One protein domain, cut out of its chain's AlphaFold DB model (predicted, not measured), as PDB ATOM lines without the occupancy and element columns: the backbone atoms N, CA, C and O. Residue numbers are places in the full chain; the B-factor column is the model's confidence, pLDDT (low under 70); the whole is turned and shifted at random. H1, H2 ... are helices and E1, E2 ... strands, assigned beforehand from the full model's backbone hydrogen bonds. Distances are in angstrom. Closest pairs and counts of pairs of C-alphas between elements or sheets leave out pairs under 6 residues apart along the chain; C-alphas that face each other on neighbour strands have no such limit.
ATOM      1  N   VAL A  71      28.917 -33.642  40.368       91.25
ATOM      2  CA  VAL A  71      28.272 -34.949  40.257       91.25
ATOM      3  C   VAL A  71      27.180 -34.844  39.201       91.25
ATOM      4  O   VAL A  71      26.174 -34.151  39.383       91.25
ATOM      5  N   LEU A  72      27.407 -35.535  38.086       89.88
ATOM      6  CA  LEU A  72      26.384 -35.751  37.074       89.88
ATOM      7  C   LEU A  72      25.403 -36.797  37.589       89.88
ATOM      8  O   LEU A  72      25.809 -37.811  38.160       89.88
ATOM      9  N   TYR A  73      24.118 -36.544  37.398       88.06
ATOM     10  CA  TYR A  73      23.082 -37.485  37.777       88.06
ATOM     11  C   TYR A  73      21.985 -37.545  36.725       88.06
ATOM     12  O   TYR A  73      21.772 -36.592  35.979       88.06
ATOM     13  N   GLU A  74      21.298 -38.677  36.669       86.00
ATOM     14  CA  GLU A  74      20.201 -38.880  35.734       86.00
ATOM     15  C   GLU A  74      18.994 -38.022  36.122       86.00
ATOM     16  O   GLU A  74      18.551 -38.040  37.270       86.00
ATOM     17  N   ASN A  75      18.504 -37.247  35.164       90.06
ATOM     18  CA  ASN A  75      17.268 -36.485  35.240       90.06
ATOM     19  C   ASN A  75      16.601 -36.617  33.869       90.06
ATOM     20  O   ASN A  75      16.978 -35.930  32.913       90.06
ATOM     21  N   TRP A  76      15.687 -37.578  33.763       90.00
ATOM     22  CA  TRP A  76      15.058 -37.950  32.501       90.00
ATOM     23  C   TRP A  76      13.624 -38.411  32.713       90.00
ATOM     24  O   TRP A  76      13.316 -39.091  33.687       90.00
ATOM     25  N   THR A  77      12.753 -38.071  31.769       90.69
ATOM     26  CA  THR A  77      11.387 -38.596  31.718       90.69
ATOM     27  C   THR A  77      11.300 -39.589  30.570       90.69
ATOM     28  O   THR A  77      11.544 -39.233  29.416       90.69
ATOM     29  N   MET A  78      10.984 -40.840  30.894       87.38
ATOM     30  CA  MET A  78      10.774 -41.911  29.931       87.38
ATOM     31  C   MET A  78       9.570 -41.622  29.022       87.38
ATOM     32  O   MET A  78       8.719 -40.777  29.308       87.38
ATOM     33  N   VAL A  79       9.494 -42.341  27.898       89.00
ATOM     34  CA  VAL A  79       8.414 -42.192  26.904       89.00
ATOM     35  C   VAL A  79       7.025 -42.558  27.443       89.00
ATOM     36  O   VAL A  79       6.027 -42.120  26.881       89.00
ATOM     37  N   ASP A  80       6.956 -43.340  28.519       92.25
ATOM     38  CA  ASP A  80       5.733 -43.704  29.245       92.25
ATOM     39  C   ASP A  80       5.342 -42.684  30.333       92.25
ATOM     40  O   ASP A  80       4.274 -42.802  30.931       92.25
ATOM     41  N   GLY A  81       6.160 -41.645  30.540       91.50
ATOM     42  CA  GLY A  81       5.941 -40.591  31.527       91.50
ATOM     43  C   GLY A  81       6.662 -40.803  32.859       91.50
ATOM     44  O   GLY A  81       6.626 -39.897  33.696       91.50
ATOM     45  N   ASP A  82       7.351 -41.930  33.057       91.38
ATOM     46  CA  ASP A  82       8.077 -42.191  34.299       91.38
ATOM     47  C   ASP A  82       9.309 -41.284  34.419       91.38
ATOM     48  O   ASP A  82      10.180 -41.250  33.547       91.38
ATOM     49  N   HIS A  83       9.394 -40.527  35.517       89.56
ATOM     50  CA  HIS A  83      10.519 -39.633  35.780       89.56
ATOM     51  C   HIS A  83      11.579 -40.311  36.647       89.56
ATOM     52  O   HIS A  83      11.323 -40.690  37.792       89.56
ATOM     53  N   ILE A  84      12.789 -40.417  36.109       87.25
ATOM     54  CA  ILE A  84      13.962 -40.914  36.814       87.25
ATOM     55  C   ILE A  84      14.782 -39.721  37.285       87.25
ATOM     56  O   ILE A  84      15.318 -38.957  36.481       87.25
ATOM     57  N   GLU A  85      14.924 -39.605  38.602       89.69
ATOM     58  CA  GLU A  85      15.805 -38.622  39.215       89.69
ATOM     59  C   GLU A  85      16.429 -39.147  40.515       89.69
ATOM     60  O   GLU A  85      15.914 -40.059  41.169       89.69
ATOM     61  N   LEU A  86      17.539 -38.536  40.937       88.25
ATOM     62  CA  LEU A  86      18.018 -38.679  42.308       88.25
ATOM     63  C   LEU A  86      16.954 -38.235  43.315       88.25
ATOM     64  O   LEU A  86      16.376 -37.159  43.193       88.25
ATOM     65  N   SER A  87      16.806 -39.005  44.395       90.75
ATOM     66  CA  SER A  87      15.975 -38.584  45.526       90.75
ATOM     67  C   SER A  87      16.475 -37.272  46.139       90.75
ATOM     68  O   SER A  87      17.688 -37.053  46.236       90.75
ATOM     69  N   ASP A  88      15.561 -36.449  46.654       92.69
ATOM     70  CA  ASP A  88      15.914 -35.191  47.328       92.69
ATOM     71  C   ASP A  88      16.869 -35.413  48.504       92.69
ATOM     72  O   ASP A  88      17.806 -34.646  48.710       92.69
ATOM     73  N   LYS A  89      16.723 -36.537  49.218       93.56
ATOM     74  CA  LYS A  89      17.654 -36.945  50.279       93.56
ATOM     75  C   LYS A  89      19.086 -37.101  49.762       93.56
ATOM     76  O   LYS A  89      20.025 -36.668  50.427       93.56
ATOM     77  N   SER A  90      19.265 -37.730  48.599       91.38
ATOM     78  CA  SER A  90      20.582 -37.888  47.973       91.38
ATOM     79  C   SER A  90      21.132 -36.551  47.484       91.38
ATOM     80  O   SER A  90      22.321 -36.294  47.665       91.38
ATOM     81  N   LYS A  91      20.278 -35.690  46.911       92.44
ATOM     82  CA  LYS A  91      20.680 -34.347  46.472       92.44
ATOM     83  C   LYS A  91      21.181 -33.513  47.654       92.44
ATOM     84  O   LYS A  91      22.304 -33.020  47.599       92.44
ATOM     85  N   SER A  92      20.421 -33.447  48.750       94.00
ATOM     86  CA  SER A  92      20.840 -32.743  49.969       94.00
ATOM     87  C   SER A  92      22.122 -33.335  50.556       94.00
ATOM     88  O   SER A  92      23.060 -32.602  50.836       94.00
ATOM     89  N   PHE A  93      22.232 -34.666  50.639       92.81
ATOM     90  CA  PHE A  93      23.437 -35.334  51.149       92.81
ATOM     91  C   PHE A  93      24.717 -34.963  50.376       92.81
ATOM     92  O   PHE A  93      25.797 -34.862  50.973       92.81
ATOM     93  N   LEU A  94      24.614 -34.805  49.054       92.69
ATOM     94  CA  LEU A  94      25.726 -34.398  48.195       92.69
ATOM     95  C   LEU A  94      25.992 -32.888  48.291       92.69
ATOM     96  O   LEU A  94      27.154 -32.486  48.384       92.69
ATOM     97  N   ALA A  95      24.939 -32.070  48.326       91.88
ATOM     98  CA  ALA A  95      25.033 -30.620  48.480       91.88
ATOM     99  C   ALA A  95      25.685 -30.222  49.817       91.88
ATOM    100  O   ALA A  95      26.582 -29.383  49.825       91.88
ATOM    101  N   ASP A  96      25.349 -30.907  50.917       93.19
ATOM    102  CA  ASP A  96      25.965 -30.727  52.245       93.19
ATOM    103  C   ASP A  96      27.485 -30.991  52.238       93.19
ATOM    104  O   ASP A  96      28.216 -30.565  53.132       93.19
ATOM    105  N   ARG A  97      27.983 -31.711  51.225       89.12
ATOM    106  CA  ARG A  97      29.410 -32.002  50.996       89.12
ATOM    107  C   ARG A  97      30.030 -31.113  49.918       89.12
ATOM    108  O   ARG A  97      31.124 -31.400  49.435       89.12
ATOM    109  N   ASN A  98      29.354 -30.021  49.563       92.50
ATOM    110  CA  ASN A  98      29.752 -29.045  48.551       92.50
ATOM    111  C   ASN A  98      29.868 -29.612  47.127       92.50
ATOM    112  O   ASN A  98      30.520 -28.991  46.283       92.50
ATOM    113  N   HIS A  99      29.279 -30.778  46.839       93.50
ATOM    114  CA  HIS A  99      29.196 -31.273  45.468       93.50
ATOM    115  C   HIS A  99      28.187 -30.440  44.677       93.50
ATOM    116  O   HIS A  99      27.059 -30.227  45.118       93.50
ATOM    117  N   LEU A 100      28.586 -30.002  43.487       94.56
ATOM    118  CA  LEU A 100      27.686 -29.378  42.527       94.56
ATOM    119  C   LEU A 100      26.924 -30.474  41.791       94.56
ATOM    120  O   LEU A 100      27.532 -31.422  41.302       94.56
ATOM    121  N   LEU A 101      25.605 -30.352  41.702       93.06
ATOM    122  CA  LEU A 101      24.768 -31.345  41.036       93.06
ATOM    123  C   LEU A 101      24.354 -30.840  39.660       93.06
ATOM    124  O   LEU A 101      23.915 -29.700  39.524       93.06
ATOM    125  N   LYS A 102      24.479 -31.695  38.646       92.81
ATOM    126  CA  LYS A 102      24.036 -31.390  37.285       92.81
ATOM    127  C   LYS A 102      23.254 -32.571  36.720       92.81
ATOM    128  O   LYS A 102      23.805 -33.656  36.556       92.81
ATOM    129  N   GLY A 103      21.975 -32.335  36.433       90.44
ATOM    130  CA  GLY A 103      21.112 -33.312  35.777       90.44
ATOM    131  C   GLY A 103      21.530 -33.549  34.324       90.44
ATOM    132  O   GLY A 103      21.968 -32.621  33.638       90.44
ATOM    133  N   GLN A 104      21.390 -34.787  33.860       88.06
ATOM    134  CA  GLN A 104      21.646 -35.201  32.486       88.06
ATOM    135  C   GLN A 104      20.625 -36.255  32.040       88.06
ATOM    136  O   GLN A 104      20.184 -37.086  32.826       88.06
ATOM    137  N   ALA A 105      20.294 -36.217  30.753       81.81
ATOM    138  CA  ALA A 105      19.280 -37.048  30.115       81.81
ATOM    139  C   ALA A 105      19.607 -38.550  30.022       81.81
ATOM    140  O   ALA A 105      18.703 -39.372  29.993       81.81
ATOM    141  N   SER A 106      20.884 -38.916  29.886       72.56
ATOM    142  CA  SER A 106      21.282 -40.310  29.663       72.56
ATOM    143  C   SER A 106      22.748 -40.540  30.022       72.56
ATOM    144  O   SER A 106      23.583 -39.635  29.883       72.56
ATOM    145  N   GLY A 107      23.063 -41.759  30.461       73.50
ATOM    146  CA  GLY A 107      24.415 -42.239  30.701       73.50
ATOM    147  C   GLY A 107      24.470 -43.740  31.026       73.50
ATOM    148  O   GLY A 107      23.450 -44.414  31.011       73.50
ATOM    149  N   ALA A 108      25.665 -44.278  31.280       77.38
ATOM    150  CA  ALA A 108      25.892 -45.673  31.692       77.38
ATOM    151  C   ALA A 108      25.301 -45.961  33.082       77.38
ATOM    152  O   ALA A 108      24.935 -45.038  33.763       77.38
ATOM    153  N   VAL A 109      25.230 -47.187  33.600       80.25
ATOM    154  CA  VAL A 109      24.873 -47.392  35.025       80.25
ATOM    155  C   VAL A 109      26.098 -47.162  35.907       80.25
ATOM    156  O   VAL A 109      27.111 -47.835  35.725       80.25
ATOM    157  N   CYS A 110      26.007 -46.275  36.904       82.06
ATOM    158  CA  CYS A 110      27.076 -46.081  37.889       82.06
ATOM    159  C   CYS A 110      26.575 -46.237  39.326       82.06
ATOM    160  O   CYS A 110      25.456 -45.879  39.689       82.06
ATOM    161  N   GLN A 111      27.459 -46.725  40.190       87.50
ATOM    162  CA  GLN A 111      27.259 -46.712  41.634       87.50
ATOM    163  C   GLN A 111      28.302 -45.791  42.259       87.50
ATOM    164  O   GLN A 111      29.500 -45.997  42.072       87.50
ATOM    165  N   LEU A 112      27.848 -44.806  43.036       88.44
ATOM    166  CA  LEU A 112      28.721 -43.877  43.746       88.44
ATOM    167  C   LEU A 112      28.597 -44.087  45.248       88.44
ATOM    168  O   LEU A 112      27.503 -44.174  45.812       88.44
ATOM    169  N   ILE A 113      29.745 -44.124  45.911       89.62
ATOM    170  CA  ILE A 113      29.832 -44.131  47.365       89.62
ATOM    171  C   ILE A 113      30.674 -42.931  47.760       89.62
ATOM    172  O   ILE A 113      31.847 -42.853  47.404       89.62
ATOM    173  N   VAL A 114      30.074 -42.007  48.506       89.69
ATOM    174  CA  VAL A 114      30.780 -40.837  49.033       89.69
ATOM    175  C   VAL A 114      31.085 -41.082  50.502       89.69
ATOM    176  O   VAL A 114      30.188 -41.354  51.304       89.69
ATOM    177  N   GLN A 115      32.366 -40.997  50.854       86.00
ATOM    178  CA  GLN A 115      32.848 -41.144  52.222       86.00
ATOM    179  C   GLN A 115      33.470 -39.832  52.692       86.00
ATOM    180  O   GLN A 115      34.213 -39.187  51.959       86.00
ATOM    181  N   THR A 116      33.184 -39.457  53.935       79.62
ATOM    182  CA  THR A 116      33.900 -38.386  54.628       79.62
ATOM    183  C   THR A 116      34.896 -39.063  55.567       79.62
ATOM    184  O   THR A 116      34.461 -39.622  56.577       79.62
ATOM    185  N   PRO A 117      36.198 -39.116  55.231       68.62
ATOM    186  CA  PRO A 117      37.180 -39.708  56.125       68.62
ATOM    187  C   PRO A 117      37.220 -38.899  57.423       68.62
ATOM    188  O   PRO A 117      37.261 -37.670  57.401       68.62
ATOM    189  N   GLN A 118      37.186 -39.587  58.563       56.72
ATOM    190  CA  GLN A 118      37.433 -38.950  59.851       56.72
ATOM    191  C   GLN A 118      38.875 -38.447  59.870       56.72
ATOM    192  O   GLN A 118      39.812 -39.229  59.708       56.72
ATOM    193  N   THR A 119      39.066 -37.153  60.112       50.72
ATOM    194  CA  THR A 119      40.336 -36.662  60.643       50.72
ATOM    195  C   THR A 119      40.564 -37.401  61.959       50.72
ATOM    196  O   THR A 119      39.654 -37.451  62.787       50.72
ATOM    197  N   ALA A 120      41.717 -38.050  62.127       46.72
ATOM    198  CA  ALA A 120      41.991 -38.885  63.292       46.72
ATOM    199  C   ALA A 120      41.760 -38.104  64.598       46.72
ATOM    200  O   ALA A 120      42.558 -37.241  64.949       46.72
ATOM    201  N   ILE A 121      40.678 -38.415  65.319       47.31
ATOM    202  CA  ILE A 121      40.484 -38.016  66.714       47.31
ATOM    203  C   ILE A 121      39.883 -39.208  67.462       47.31
ATOM    204  O   ILE A 121      38.728 -39.559  67.250       47.31
ATOM    205  N   ASN A 122      40.730 -39.788  68.319       38.47
ATOM    206  CA  ASN A 122      40.494 -40.722  69.422       38.47
ATOM    207  C   ASN A 122      39.675 -42.000  69.177       38.47
ATOM    208  O   ASN A 122      38.578 -42.015  68.630       38.47
ATOM    209  N   MET A 123      40.242 -43.103  69.677       38.94
ATOM    210  CA  MET A 123      39.655 -44.439  69.733       38.94
ATOM    211  C   MET A 123      38.412 -44.488  70.637       38.94
ATOM    212  O   MET A 123      38.431 -45.116  71.684       38.94
ATOM    213  N   GLU A 124      37.302 -43.888  70.220       41.53
ATOM    214  CA  GLU A 124      35.978 -44.234  70.729       41.53
ATOM    215  C   GLU A 124      35.019 -44.371  69.546       41.53
ATOM    216  O   GLU A 124      34.721 -43.431  68.811       41.53
ATOM    217  N   ARG A 125      34.595 -45.617  69.316       48.06
ATOM    218  CA  ARG A 125      33.753 -46.048  68.199       48.06
ATOM    219  C   ARG A 125      32.512 -45.151  68.059       48.06
ATOM    220  O   ARG A 125      31.606 -45.239  68.883       48.06
ATOM    221  N   LYS A 126      32.408 -44.379  66.969       38.62
ATOM    222  CA  LYS A 126      31.147 -43.754  66.530       38.62
ATOM    223  C   LYS A 126      30.864 -43.956  65.039       38.62
ATOM    224  O   LYS A 126      31.763 -44.053  64.212       38.62
ATOM    225  N   SER A 127      29.563 -44.085  64.785       42.41
ATOM    226  CA  SER A 127      28.860 -44.609  63.611       42.41
ATOM    227  C   SER A 127      29.343 -44.109  62.241       42.41
ATOM    228  O   SER A 127      29.541 -42.916  62.029       42.41
ATOM    229  N   ARG A 128      29.457 -45.042  61.286       50.25
ATOM    230  CA  ARG A 128      29.756 -44.786  59.869       50.25
ATOM    231  C   ARG A 128      28.515 -44.197  59.183       50.25
ATOM    232  O   ARG A 128      27.556 -44.927  58.957       50.25
ATOM    233  N   SER A 129      28.528 -42.925  58.784       49.62
ATOM    234  CA  SER A 129      27.488 -42.357  57.907       49.62
ATOM    235  C   SER A 129      27.973 -42.317  56.451       49.62
ATOM    236  O   SER A 129      28.349 -41.265  55.937       49.62
ATOM    237  N   GLY A 130      28.024 -43.477  55.795       48.88
ATOM    238  CA  GLY A 130      28.201 -43.566  54.342       48.88
ATOM    239  C   GLY A 130      26.842 -43.734  53.667       48.88
ATOM    240  O   GLY A 130      26.040 -44.540  54.131       48.88
ATOM    241  N   LEU A 131      26.577 -42.995  52.586       54.66
ATOM    242  CA  LEU A 131      25.405 -43.222  51.740       54.66
ATOM    243  C   LEU A 131      25.868 -43.855  50.429       54.66
ATOM    244  O   LEU A 131      26.717 -43.307  49.725       54.66
ATOM    245  N   VAL A 132      25.316 -45.025  50.120       59.72
ATOM    246  CA  VAL A 132      25.462 -45.643  48.804       59.72
ATOM    247  C   VAL A 132      24.383 -45.051  47.912       59.72
ATOM    248  O   VAL A 132      23.197 -45.230  48.184       59.72
ATOM    249  N   ILE A 133      24.794 -44.361  46.856       63.31
ATOM    250  CA  ILE A 133      23.887 -43.824  45.849       63.31
ATOM    251  C   ILE A 133      24.005 -44.735  44.628       63.31
ATOM    252  O   ILE A 133      25.053 -44.814  43.984       63.31
ATOM    253  N   LYS A 134      22.937 -45.483  44.349       51.28
ATOM    254  CA  LYS A 134      22.806 -46.228  43.098       51.28
ATOM    255  C   LYS A 134      22.175 -45.300  42.075       51.28
ATOM    256  O   LYS A 134      21.089 -44.788  42.329       51.28
ATOM    257  N   PHE A 135      22.849 -45.093  40.952       50.88
ATOM    258  CA  PHE A 135      22.237 -44.446  39.805       50.88
ATOM    259  C   PHE A 135      21.687 -45.539  38.898       50.88
ATOM    260  O   PHE A 135      22.442 -46.457  38.570       50.88
ATOM    261  N   PRO A 136      20.400 -45.490  38.532       39.56
ATOM    262  CA  PRO A 136      19.831 -46.457  37.610       39.56
ATOM    263  C   PRO A 136      20.495 -46.384  36.227       39.56
ATOM    264  O   PRO A 136      20.681 -47.454  35.671       39.56
TER     265      PRO A 136
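AT A GLANCE: This is residues 71 to 136 of the 142 residues of an uncharacterized protein of Kingdonia uniflora (UniProt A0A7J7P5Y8). What shape would one see first? A small sheet of three strands, E2, E1 and E3, and a two-strand hairpin, E4 and E5, make the body, with the short helix H1 near both, at E3 and at E5. From the hairpin a long loop runs out, and its residues 119 to 127 stick out free at one end of the model. What are the parts and the size? The printed part has 66 residues, with E1, E2, H1, E3, E4 and E5 in that order along the chain; the class is mixed, helices and strands, with under half of the residues in named elements. The larger sheet is mixed, in the order E2, E1, E3, the other is antiparallel, and the whole is loose, with a radius of gyration of the C-alphas of 15.2 A and spans of 53 by 20 by 18 A.

HOW THE PARTS SIT: How is the larger sheet paired? E1, residues 71 to 77, is the inner strand, and its pairing is staggered. Its residues 71 to 74 pair with E3, residues 100 to 104, parallel at 35 degrees, with N 71 and O 100 2.8 A apart. Its residues 75 to 77 pair with E2, residues 83 to 85, in an antiparallel hairpin at 172 degrees, with N 84 and O 76 2.8 A apart. Where is the helix? H1, residues 88 to 95, is on this sheet but only grazes it with residues 91 to 95; the closest C-alphas of H1 and E3 are those of Lys 91 and Leu 101, 7.4 A apart. Every O i to N i+4 pair in H1 is within hydrogen-bond range. How does the other sheet stand? E4, residues 111 to 114, and E5, residues 131 to 134, form an antiparallel hairpin at 161 degrees, with N 133 and O 112 2.9 A apart. The closest C-alphas of H1 and E5 are those of Ser 90 and Ile 133, 7.1 A apart, while E1 is apart from both E4 and E5.

IN THESE COORDINATES: Where does the first strand run? E1 goes from C-alpha 71 at (28.272, -34.949, 40.257) to C-alpha 77 at (11.387, -38.596, 31.718), 19.3 A. How long are the other longer elements? E3 measures 13.1 A, H1 10.3 A and E4 10.1 A. Where does the last strand end? E5 ends with C-alpha 134 at (22.806, -46.228, 43.098).

THE WHOLE: How far does it reach? The two C-alphas farthest apart are those of Val 79 and Asn 122, 53.3 A. Which link is long, and is there a cut? The link from E4 to E5, 16 residues, is long; the printed part has no cut. Where is confidence low? Residues 117 to 136 have pLDDT under 70.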